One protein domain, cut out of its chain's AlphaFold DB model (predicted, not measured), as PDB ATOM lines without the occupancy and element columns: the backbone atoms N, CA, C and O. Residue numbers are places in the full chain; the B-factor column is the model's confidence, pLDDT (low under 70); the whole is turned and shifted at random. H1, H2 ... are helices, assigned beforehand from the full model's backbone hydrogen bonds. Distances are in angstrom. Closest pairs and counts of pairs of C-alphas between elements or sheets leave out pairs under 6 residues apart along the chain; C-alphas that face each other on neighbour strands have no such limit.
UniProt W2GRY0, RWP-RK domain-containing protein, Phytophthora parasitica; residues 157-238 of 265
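Overview. This is residues 157 to 238 of the 265 residues of the protein "RWP-RK domain-containing protein" of Phytophthora parasitica (UniProt W2GRY0). H2, a long helix, lies side by side with H1 in a helical hairpin, and a third long helix, H3, sticks out with its residues 219 to 238 as a free arm that begins near the middle of H2. Between H2 and H3 a long loop, residues 201 to 216, folds back from the end of H2 to the start of the arm. The printed part has 82 residues with three named helices, in the order H1, H2, H3, and no named strand, and its class is all helix. The whole is loose, with a radius of gyration of the C-alphas of 16.1 A, and elongated, spanning 55 by 32 by 18 A, and the arm adds much of that length.

Arrangement. H2, residues 179 to 200, touches H1, residues 157 to 175, with 20 pairs of C-alphas within 8 A. Their closest C-alphas, those of Ile 166 and Ile 188, are 5.5 A apart. The two helices run opposite ways at a shallow tilt of 21 degrees, centre to centre 9.4 A, and form a helical hairpin. H3, residues 217 to 238, is close to H2 but not clearly touching it, with 2 pairs of C-alphas within 8 A. Their closest C-alphas, those of Ala 190 and Pro 217, are 7.3 A apart. H2 and H3 run the same way at a steep tilt of 65 degrees, and their centres are 24.3 A apart. H1 and H3 are apart. In H2 and H3 every O i to N i+4 pair is within hydrogen-bond range, and in H1 13 of 15 are.

Along the chain. H2 runs from Thr 179, with its C-alpha at (30.583, -31.656, -12.586), to Gln 200, 32.0 A from first to last C-alpha. H1 begins at Arg 157, with its C-alpha at (48.406, -46.812, 8.243), and ends at Val 175, 28.1 A away. H3 runs from Pro 217 to Ser 238, with its last C-alpha at (72.315, -11.988, -4.645), and is 30.8 A long.

Size, cuts and confidence. The two C-alphas farthest apart, those of Val 175 and Ser 238, are 55.4 A apart. Residues 219 to 238, which belong to H3, stand free; without them the body has 62 residues and spans 38 by 23 by 18 A. The link from H1 to H2 is tight, with 3 residues, and that from H2 to H3 is long, with 16. The printed part has no cut. The mean pLDDT of the printed part is 70.6, and residues 202 to 238 are under 70; H3 has a mean of 53.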
ATOM      1  N   ARG A 157      49.595 -47.486   7.690       84.38
ATOM      2  CA  ARG A 157      48.406 -46.812   8.243       84.38
ATOM      3  C   ARG A 157      47.856 -45.749   7.290       84.38
ATOM      4  O   ARG A 157      46.644 -45.627   7.167       84.38
ATOM      5  N   GLN A 158      48.742 -44.998   6.644       81.56
ATOM      6  CA  GLN A 158      48.370 -43.957   5.690       81.56
ATOM      7  C   GLN A 158      47.893 -44.577   4.382       81.56
ATOM      8  O   GLN A 158      46.817 -44.219   3.922       81.56
ATOM      9  N   ILE A 159      48.621 -45.570   3.863       87.56
ATOM     10  CA  ILE A 159      48.238 -46.341   2.670       87.56
ATOM     11  C   ILE A 159      46.807 -46.869   2.810       87.56
ATOM     12  O   ILE A 159      45.969 -46.615   1.954       87.56
ATOM     13  N   ARG A 160      46.486 -47.496   3.946       87.56
ATOM     14  CA  ARG A 160      45.142 -48.024   4.209       87.56
ATOM     15  C   ARG A 160      44.065 -46.940   4.255       87.56
ATOM     16  O   ARG A 160      42.945 -47.169   3.812       87.56
ATOM     17  N   SER A 161      44.386 -45.777   4.823       85.00
ATOM     18  CA  SER A 161      43.456 -44.644   4.859       85.00
ATOM     19  C   SER A 161      43.192 -44.102   3.457       85.00
ATOM     20  O   SER A 161      42.043 -43.841   3.123       85.00
ATOM     21  N   LEU A 162      44.242 -43.963   2.643       85.94
ATOM     22  CA  LEU A 162      44.154 -43.489   1.263       85.94
ATOM     23  C   LEU A 162      43.366 -44.453   0.384       85.94
ATOM     24  O   LEU A 162      42.458 -44.018  -0.310       85.94
ATOM     25  N   GLN A 163      43.650 -45.753   0.477       88.38
ATOM     26  CA  GLN A 163      42.900 -46.796  -0.223       88.38
ATOM     27  C   GLN A 163      41.412 -46.729   0.124       88.38
ATOM     28  O   GLN A 163      40.584 -46.625  -0.769       88.38
ATOM     29  N   LYS A 164      41.072 -46.644   1.417       87.31
ATOM     30  CA  LYS A 164      39.675 -46.498   1.839       87.31
ATOM     31  C   LYS A 164      39.020 -45.236   1.267       87.31
ATOM     32  O   LYS A 164      37.861 -45.279   0.867       87.31
ATOM     33  N   SER A 165      39.728 -44.106   1.247       84.06
ATOM     34  CA  SER A 165      39.229 -42.866   0.640       84.06
ATOM     35  C   SER A 165      39.019 -42.997  -0.869       84.06
ATOM     36  O   SER A 165      38.009 -42.514  -1.371       84.06
ATOM     37  N   ILE A 166      39.928 -43.674  -1.575       88.31
ATOM     38  CA  ILE A 166      39.797 -43.982  -3.004       88.31
ATOM     39  C   ILE A 166      38.571 -44.863  -3.241       88.31
ATOM     40  O   ILE A 166      37.767 -44.533  -4.105       88.31
ATOM     41  N   ASP A 167      38.384 -45.923  -2.456       89.12
ATOM     42  CA  ASP A 167      37.252 -46.844  -2.601       89.12
ATOM     43  C   ASP A 167      35.911 -46.122  -2.408       89.12
ATOM     44  O   ASP A 167      35.021 -46.232  -3.249       89.12
ATOM     45  N   MET A 168      35.794 -45.296  -1.359       85.94
ATOM     46  CA  MET A 168      34.593 -44.484  -1.120       85.94
ATOM     47  C   MET A 168      34.316 -43.503  -2.267       85.94
ATOM     48  O   MET A 168      33.164 -43.297  -2.644       85.94
ATOM     49  N   LEU A 169      35.362 -42.888  -2.829       86.12
ATOM     50  CA  LEU A 169      35.214 -41.981  -3.967       86.12
ATOM     51  C   LEU A 169      34.887 -42.719  -5.270       86.12
ATOM     52  O   LEU A 169      34.166 -42.196  -6.110       86.12
ATOM     53  N   ARG A 170      35.391 -43.938  -5.462       88.12
ATOM     54  CA  ARG A 170      35.025 -44.773  -6.613       88.12
ATOM     55  C   ARG A 170      33.557 -45.177  -6.554       88.12
ATOM     56  O   ARG A 170      32.885 -45.154  -7.581       88.12
ATOM     57  N   GLU A 171      33.047 -45.480  -5.366       86.69
ATOM     58  CA  GLU A 171      31.624 -45.754  -5.175       86.69
ATOM     59  C   GLU A 171      30.775 -44.506  -5.447       86.69
ATOM     60  O   GLU A 171      29.813 -44.574  -6.212       86.69
ATOM     61  N   SER A 172      31.176 -43.328  -4.956       83.38
ATOM     62  CA  SER A 172      30.457 -42.087  -5.267       83.38
ATOM     63  C   SER A 172      30.529 -41.685  -6.743       83.38
ATOM     64  O   SER A 172      29.571 -41.105  -7.253       83.38
ATOM     65  N   LEU A 173      31.602 -42.034  -7.463       85.44
ATOM     66  CA  LEU A 173      31.726 -41.813  -8.910       85.44
ATOM     67  C   LEU A 173      30.629 -42.538  -9.709       85.44
ATOM     68  O   LEU A 173      30.242 -42.068 -10.779       85.44
ATOM     69  N   SER A 174      30.140 -43.674  -9.198       81.31
ATOM     70  CA  SER A 174      29.078 -44.461  -9.837       81.31
ATOM     71  C   SER A 174      27.694 -43.810  -9.713       81.31
ATOM     72  O   SER A 174      26.866 -43.952 -10.611       81.31
ATOM     73  N   VAL A 175      27.473 -43.041  -8.640       82.00
ATOM     74  CA  VAL A 175      26.193 -42.380  -8.323       82.00
ATOM     75  C   VAL A 175      26.174 -40.918  -8.798       82.00
ATOM     76  O   VAL A 175      25.126 -40.389  -9.175       82.00
ATOM     77  N   ALA A 176      27.328 -40.246  -8.814       78.88
ATOM     78  CA  ALA A 176      27.443 -38.834  -9.163       78.88
ATOM     79  C   ALA A 176      27.240 -38.553 -10.664       78.88
ATOM     80  O   ALA A 176      27.696 -39.291 -11.539       78.88
ATOM     81  N   LYS A 177      26.604 -37.415 -10.974       79.94
ATOM     82  CA  LYS A 177      26.360 -36.925 -12.342       79.94
ATOM     83  C   LYS A 177      26.960 -35.528 -12.538       79.94
ATOM     84  O   LYS A 177      27.067 -34.759 -11.586       79.94
ATOM     85  N   GLY A 178      27.332 -35.198 -13.778       78.81
ATOM     86  CA  GLY A 178      27.828 -33.868 -14.156       78.81
ATOM     87  C   GLY A 178      29.188 -33.508 -13.543       78.81
ATOM     88  O   GLY A 178      30.071 -34.356 -13.430       78.81
ATOM     89  N   THR A 179      29.341 -32.247 -13.129       76.44
ATOM     90  CA  THR A 179      30.583 -31.656 -12.586       76.44
ATOM     91  C   THR A 179      31.107 -32.369 -11.333       76.44
ATOM     92  O   THR A 179      32.318 -32.455 -11.122       76.44
ATOM     93  N   ASN A 180      30.217 -32.973 -10.542       81.56
ATOM     94  CA  ASN A 180      30.579 -33.756  -9.356       81.56
ATOM     95  C   ASN A 180      31.400 -35.004  -9.713       81.56
ATOM     96  O   ASN A 180      32.322 -35.367  -8.985       81.56
ATOM     97  N   LYS A 181      31.118 -35.635 -10.861       84.00
ATOM     98  CA  LYS A 181      31.861 -36.810 -11.342       84.00
ATOM     99  C   LYS A 181      33.316 -36.457 -11.655       84.00
ATOM    100  O   LYS A 181      34.233 -37.199 -11.315       84.00
ATOM    101  N   GLU A 182      33.522 -35.300 -12.268       84.31
ATOM    102  CA  GLU A 182      34.835 -34.792 -12.665       84.31
ATOM    103  C   GLU A 182      35.676 -34.395 -11.444       84.31
ATOM    104  O   GLU A 182      36.860 -34.727 -11.350       84.31
ATOM    105  N   TYR A 183      35.038 -33.782 -10.443       83.44
ATOM    106  CA  TYR A 183      35.658 -33.495  -9.151       83.44
ATOM    107  C   TYR A 183      36.073 -34.770  -8.400       83.44
ATOM    108  O   TYR A 183      37.209 -34.872  -7.928       83.44
ATOM    109  N   ILE A 184      35.181 -35.763  -8.323       85.94
ATOM    110  CA  ILE A 184      35.466 -37.057  -7.688       85.94
ATOM    111  C   ILE A 184      36.637 -37.746  -8.394       85.94
ATOM    112  O   ILE A 184      37.578 -38.176  -7.727       85.94
ATOM    113  N   ALA A 185      36.639 -37.782  -9.730       86.62
ATOM    114  CA  ALA A 185      37.739 -38.340 -10.514       86.62
ATOM    115  C   ALA A 185      39.073 -37.626 -10.231       86.62
ATOM    116  O   ALA A 185      40.099 -38.276 -10.024       86.62
ATOM    117  N   LYS A 186      39.063 -36.291 -10.127       86.81
ATOM    118  CA  LYS A 186      40.252 -35.503  -9.777       86.81
ATOM    119  C   LYS A 186      40.757 -35.807  -8.365       86.81
ATOM    120  O   LYS A 186      41.967 -35.900  -8.160       86.81
ATOM    121  N   LYS A 187      39.856 -35.994  -7.393       84.69
ATOM    122  CA  LYS A 187      40.233 -36.400  -6.030       84.69
ATOM    123  C   LYS A 187      40.788 -37.822  -5.978       84.69
ATOM    124  O   LYS A 187      41.776 -38.034  -5.280       84.69
ATOM    125  N   ILE A 188      40.212 -38.767  -6.726       88.38
ATOM    126  CA  ILE A 188      40.759 -40.127  -6.860       88.38
ATOM    127  C   ILE A 188      42.197 -40.053  -7.380       88.38
ATOM    128  O   ILE A 188      43.097 -40.565  -6.718       88.38
ATOM    129  N   ALA A 189      42.434 -39.321  -8.472       87.38
ATOM    130  CA  ALA A 189      43.772 -39.157  -9.040       87.38
ATOM    131  C   ALA A 189      44.767 -38.525  -8.046       87.38
ATOM    132  O   ALA A 189      45.918 -38.947  -7.958       87.38
ATOM    133  N   ALA A 190      44.336 -37.541  -7.248       83.56
ATOM    134  CA  ALA A 190      45.181 -36.935  -6.217       83.56
ATOM    135  C   ALA A 190      45.535 -37.912  -5.079       83.56
ATOM    136  O   ALA A 190      46.663 -37.907  -4.574       83.56
ATOM    137  N   PHE A 191      44.589 -38.757  -4.660       86.38
ATOM    138  CA  PHE A 191      44.844 -39.781  -3.649       86.38
ATOM    139  C   PHE A 191      45.731 -40.913  -4.175       86.38
ATOM    140  O   PHE A 191      46.615 -41.359  -3.443       86.38
ATOM    141  N   GLU A 192      45.544 -41.336  -5.427       86.56
ATOM    142  CA  GLU A 192      46.396 -42.324  -6.101       86.56
ATOM    143  C   GLU A 192      47.832 -41.806  -6.252       86.56
ATOM    144  O   GLU A 192      48.771 -42.501  -5.873       86.56
ATOM    145  N   TYR A 193      48.010 -40.546  -6.664       84.69
ATOM    146  CA  TYR A 193      49.330 -39.913  -6.718       84.69
ATOM    147  C   TYR A 193      49.991 -39.844  -5.337       84.69
ATOM    148  O   TYR A 193      51.155 -40.198  -5.156       84.69
ATOM    149  N   THR A 194      49.229 -39.442  -4.315       84.69
ATOM    150  CA  THR A 194      49.732 -39.398  -2.938       84.69
ATOM    151  C   THR A 194      50.155 -40.787  -2.443       84.69
ATOM    152  O   THR A 194      51.177 -40.917  -1.764       84.69
ATOM    153  N   LEU A 195      49.383 -41.824  -2.778       85.69
ATOM    154  CA  LEU A 195      49.710 -43.212  -2.468       85.69
ATOM    155  C   LEU A 195      51.029 -43.622  -3.136       85.69
ATOM    156  O   LEU A 195      51.899 -44.177  -2.465       85.69
ATOM    157  N   GLU A 196      51.199 -43.287  -4.412       82.44
ATOM    158  CA  GLU A 196      52.408 -43.577  -5.180       82.44
ATOM    159  C   GLU A 196      53.649 -42.903  -4.574       82.44
ATOM    160  O   GLU A 196      54.663 -43.561  -4.327       82.44
ATOM    161  N   CYS A 197      53.549 -41.621  -4.203       80.94
ATOM    162  CA  CYS A 197      54.637 -40.904  -3.533       80.94
ATOM    163  C   CYS A 197      55.034 -41.547  -2.193       80.94
ATOM    164  O   CYS A 197      56.213 -41.571  -1.836       80.94
ATOM    165  N   ILE A 198      54.063 -42.062  -1.431       81.81
ATOM    166  CA  ILE A 198      54.323 -42.750  -0.157       81.81
ATOM    167  C   ILE A 198      54.984 -44.117  -0.388       81.81
ATOM    168  O   ILE A 198      55.788 -44.548   0.441       81.81
ATOM    169  N   MET A 199      54.666 -44.794  -1.494       78.25
ATOM    170  CA  MET A 199      55.288 -46.069  -1.861       78.25
ATOM    171  C   MET A 199      56.744 -45.897  -2.311       78.25
ATOM    172  O   MET A 199      57.593 -46.705  -1.938       78.25
ATOM    173  N   GLN A 200      57.046 -44.835  -3.063       73.56
ATOM    174  CA  GLN A 200      58.402 -44.536  -3.537       73.56
ATOM    175  C   GLN A 200      59.305 -44.055  -2.391       73.56
ATOM    176  O   GLN A 200      60.414 -44.572  -2.204       73.56
ATOM    177  N   ASP A 201      58.794 -43.134  -1.567       71.62
ATOM    178  CA  ASP A 201      59.518 -42.563  -0.439       71.62
ATOM    179  C   ASP A 201      58.727 -42.694   0.875       71.62
ATOM    180  O   ASP A 201      57.883 -41.852   1.203       71.62
ATOM    181  N   PRO A 202      59.061 -43.672   1.737       67.62
ATOM    182  CA  PRO A 202      58.413 -43.839   3.042       67.62
ATOM    183  C   PRO A 202      58.650 -42.658   4.002       67.62
ATOM    184  O   PRO A 202      57.975 -42.542   5.024       67.62
ATOM    185  N   ASN A 203      59.589 -41.759   3.688       68.38
ATOM    186  CA  ASN A 203      59.826 -40.519   4.434       68.38
ATOM    187  C   ASN A 203      58.872 -39.384   4.048       68.38
ATOM    188  O   ASN A 203      58.695 -38.440   4.820       68.38
ATOM    189  N   THR A 204      58.218 -39.476   2.892       60.56
ATOM    190  CA  THR A 204      57.203 -38.515   2.446       60.56
ATOM    191  C   THR A 204      55.982 -38.534   3.372       60.56
ATOM    192  O   THR A 204      55.463 -37.483   3.749       60.56
ATOM    193  N   ALA A 205      55.630 -39.715   3.886       54.09
ATOM    194  CA  ALA A 205      54.649 -39.928   4.950       54.09
ATOM    195  C   ALA A 205      54.907 -39.105   6.229       54.09
ATOM    196  O   ALA A 205      53.966 -38.746   6.939       54.09
ATOM    197  N   ALA A 206      56.178 -38.825   6.544       51.62
ATOM    198  CA  ALA A 206      56.590 -38.070   7.727       51.62
ATOM    199  C   ALA A 206      56.648 -36.549   7.484       51.62
ATOM    200  O   ALA A 206      56.621 -35.785   8.443       51.62
ATOM    201  N   LYS A 207      56.679 -36.099   6.219       55.69
ATOM    202  CA  LYS A 207      56.798 -34.682   5.817       55.69
ATOM    203  C   LYS A 207      55.470 -33.906   5.794       55.69
ATOM    204  O   LYS A 207      55.414 -32.800   5.269       55.69
ATOM    205  N   GLY A 208      54.403 -34.446   6.386       53.06
ATOM    206  CA  GLY A 208      53.159 -33.697   6.608       53.06
ATOM    207  C   GLY A 208      52.120 -33.771   5.485       53.06
ATOM    208  O   GLY A 208      51.102 -33.092   5.579       53.06
ATOM    209  N   ILE A 209      52.296 -34.639   4.480       55.66
ATOM    210  CA  ILE A 209      51.206 -34.990   3.541       55.66
ATOM    211  C   ILE A 209      50.025 -35.630   4.302       55.66
ATOM    212  O   ILE A 209      48.860 -35.459   3.963       55.66
ATOM    213  N   SER A 210      50.314 -36.261   5.444       51.16
ATOM    214  CA  SER A 210      49.330 -36.801   6.383       51.16
ATOM    215  C   SER A 210      48.447 -35.769   7.093       51.16
ATOM    216  O   SER A 210      47.527 -36.171   7.796       51.16
ATOM    217  N   ALA A 211      48.733 -34.468   6.975       45.25
ATOM    218  CA  ALA A 211      48.000 -33.393   7.649       45.25
ATOM    219  C   ALA A 211      46.975 -32.709   6.721       45.25
ATOM    220  O   ALA A 211      46.792 -31.497   6.779       45.25
ATOM    221  N   GLY A 212      46.346 -33.477   5.824       52.53
ATOM    222  CA  GLY A 212      45.277 -32.990   4.941       52.53
ATOM    223  C   GLY A 212      45.747 -32.316   3.648       52.53
ATOM    224  O   GLY A 212      44.920 -31.895   2.846       52.53
ATOM    225  N   ARG A 213      47.060 -32.244   3.397       56.38
ATOM    226  CA  ARG A 213      47.603 -31.699   2.147       56.38
ATOM    227  C   ARG A 213      47.772 -32.829   1.132       56.38
ATOM    228  O   ARG A 213      48.774 -33.531   1.169       56.38
ATOM    229  N   LEU A 214      46.796 -33.015   0.245       57.88
ATOM    230  CA  LEU A 214      46.920 -33.944  -0.885       57.88
ATOM    231  C   LEU A 214      48.103 -33.517  -1.765       57.88
ATOM    232  O   LEU A 214      48.227 -32.334  -2.103       57.88
ATOM    233  N   ALA A 215      48.962 -34.459  -2.157       56.53
ATOM    234  CA  ALA A 215      49.867 -34.218  -3.270       56.53
ATOM    235  C   ALA A 215      48.991 -34.243  -4.525       56.53
ATOM    236  O   ALA A 215      48.504 -35.290  -4.933       56.53
ATOM    237  N   SER A 216      48.680 -33.076  -5.081       51.56
ATOM    238  CA  SER A 216      48.069 -32.999  -6.402       51.56
ATOM    239  C   SER A 216      49.149 -32.597  -7.398       51.56
ATOM    240  O   SER A 216      49.957 -31.722  -7.083       51.56
ATOM    241  N   PRO A 217      49.140 -33.136  -8.625       50.91
ATOM    242  CA  PRO A 217      50.083 -32.723  -9.668       50.91
ATOM    243  C   PRO A 217      50.051 -31.201  -9.919       50.91
ATOM    244  O   PRO A 217      51.079 -30.587 -10.201       50.91
ATOM    245  N   ALA A 218      48.900 -30.553  -9.698       46.53
ATOM    246  CA  ALA A 218      48.759 -29.097  -9.750       46.53
ATOM    247  C   ALA A 218      49.521 -28.353  -8.633       46.53
ATOM    248  O   ALA A 218      50.057 -27.272  -8.872       46.53
ATOM    249  N   THR A 219      49.606 -28.907  -7.417       52.53
ATOM    250  CA  THR A 219      50.367 -28.283  -6.322       52.53
ATOM    251  C   THR A 219      51.862 -28.535  -6.467       52.53
ATOM    252  O   THR A 219      52.643 -27.671  -6.083       52.53
ATOM    253  N   GLU A 220      52.283 -29.634  -7.098       50.09
ATOM    254  CA  GLU A 220      53.693 -29.861  -7.429       50.09
ATOM    255  C   GLU A 220      54.196 -28.897  -8.510       50.09
ATOM    256  O   GLU A 220      55.259 -28.299  -8.346       50.09
ATOM    257  N   GLU A 221      53.417 -28.648  -9.566       46.81
ATOM    258  CA  GLU A 221      53.766 -27.654 -10.591       46.81
ATOM    259  C   GLU A 221      53.795 -26.233 -10.000       46.81
ATOM    260  O   GLU A 221      54.710 -25.461 -10.286       46.81
ATOM    261  N   MET A 222      52.874 -25.906  -9.086       45.75
ATOM    262  CA  MET A 222      52.826 -24.605  -8.411       45.75
ATOM    263  C   MET A 222      53.928 -24.433  -7.351       45.75
ATOM    264  O   MET A 222      54.470 -23.339  -7.209       45.75
ATOM    265  N   VAL A 223      54.343 -25.500  -6.659       56.56
ATOM    266  CA  VAL A 223      55.502 -25.500  -5.746       56.56
ATOM    267  C   VAL A 223      56.812 -25.459  -6.531       56.56
ATOM    268  O   VAL A 223      57.727 -24.742  -6.140       56.56
ATOM    269  N   LYS A 224      56.918 -26.142  -7.675       53.66
ATOM    270  CA  LYS A 224      58.099 -26.094  -8.555       53.66
ATOM    271  C   LYS A 224      58.220 -24.736  -9.253       53.66
ATOM    272  O   LYS A 224      59.325 -24.198  -9.336       53.66
ATOM    273  N   ARG A 225      57.099 -24.123  -9.654       50.78
ATOM    274  CA  ARG A 225      57.017 -22.724 -10.119       50.78
ATOM    275  C   ARG A 225      57.317 -21.729  -9.002       50.78
ATOM    276  O   ARG A 225      58.117 -20.822  -9.209       50.78
ATOM    277  N   GLY A 226      56.764 -21.928  -7.809       54.16
ATOM    278  CA  GLY A 226      57.009 -21.098  -6.628       54.16
ATOM    279  C   GLY A 226      58.460 -21.165  -6.150       54.16
ATOM    280  O   GLY A 226      59.054 -20.141  -5.819       54.16
ATOM    281  N   ASN A 227      59.080 -22.343  -6.203       55.12
ATOM    282  CA  ASN A 227      60.488 -22.540  -5.874       55.12
ATOM    283  C   ASN A 227      61.410 -22.002  -6.977       55.12
ATOM    284  O   ASN A 227      62.439 -21.420  -6.647       55.12
ATOM    285  N   ARG A 228      61.034 -22.087  -8.265       55.84
ATOM    286  CA  ARG A 228      61.723 -21.364  -9.356       55.84
ATOM    287  C   ARG A 228      61.639 -19.850  -9.176       55.84
ATOM    288  O   ARG A 228      62.652 -19.179  -9.328       55.84
ATOM    289  N   ALA A 229      60.479 -19.311  -8.805       55.88
ATOM    290  CA  ALA A 229      60.290 -17.884  -8.548       55.88
ATOM    291  C   ALA A 229      61.082 -17.409  -7.317       55.88
ATOM    292  O   ALA A 229      61.735 -16.368  -7.365       55.88
ATOM    293  N   ARG A 230      61.105 -18.202  -6.237       56.72
ATOM    294  CA  ARG A 230      61.947 -17.954  -5.053       56.72
ATOM    295  C   ARG A 230      63.436 -18.062  -5.368       56.72
ATOM    296  O   ARG A 230      64.195 -17.227  -4.899       56.72
ATOM    297  N   SER A 231      63.848 -19.033  -6.182       53.69
ATOM    298  CA  SER A 231      65.236 -19.174  -6.640       53.69
ATOM    299  C   SER A 231      65.659 -17.985  -7.507       53.69
ATOM    300  O   SER A 231      66.721 -17.415  -7.291       53.69
ATOM    301  N   ARG A 232      64.778 -17.509  -8.398       58.00
ATOM    302  CA  ARG A 232      65.003 -16.314  -9.226       58.00
ATOM    303  C   ARG A 232      65.054 -15.027  -8.393       58.00
ATOM    304  O   ARG A 232      65.876 -14.166  -8.674       58.00
ATOM    305  N   LYS A 233      64.249 -14.918  -7.328       57.31
ATOM    306  CA  LYS A 233      64.294 -13.797  -6.372       57.31
ATOM    307  C   LYS A 233      65.527 -13.856  -5.464       57.31
ATOM    308  O   LYS A 233      66.098 -12.819  -5.168       57.31
ATOM    309  N   LYS A 234      65.985 -15.052  -5.080       53.84
ATOM    310  CA  LYS A 234      67.235 -15.258  -4.332       53.84
ATOM    311  C   LYS A 234      68.468 -14.962  -5.197       53.84
ATOM    312  O   LYS A 234      69.405 -14.355  -4.701       53.84
ATOM    313  N   ALA A 235      68.432 -15.314  -6.484       56.00
ATOM    314  CA  ALA A 235      69.450 -14.935  -7.464       56.00
ATOM    315  C   ALA A 235      69.458 -13.418  -7.716       56.00
ATOM    316  O   ALA A 235      70.514 -12.813  -7.640       56.00
ATOM    317  N   ALA A 236      68.291 -12.787  -7.902       54.72
ATOM    318  CA  ALA A 236      68.188 -11.336  -8.076       54.72
ATOM    319  C   ALA A 236      68.667 -10.555  -6.839       54.72
ATOM    320  O   ALA A 236      69.421  -9.604  -6.982       54.72
ATOM    321  N   VAL A 237      68.306 -10.992  -5.627       55.22
ATOM    322  CA  VAL A 237      68.811 -10.396  -4.376       55.22
ATOM    323  C   VAL A 237      70.322 -10.610  -4.231       55.22
ATOM    324  O   VAL A 237      71.014  -9.707  -3.780       55.22
ATOM    325  N   SER A 238      70.864 -11.754  -4.661       54.47
ATOM    326  CA  SER A 238      72.315 -11.988  -4.645       54.47
ATOM    327  C   SER A 238      73.066 -11.133  -5.674       54.47
ATOM    328  O   SER A 238      74.192 -10.732  -5.402       54.47
TER     329      SER A 238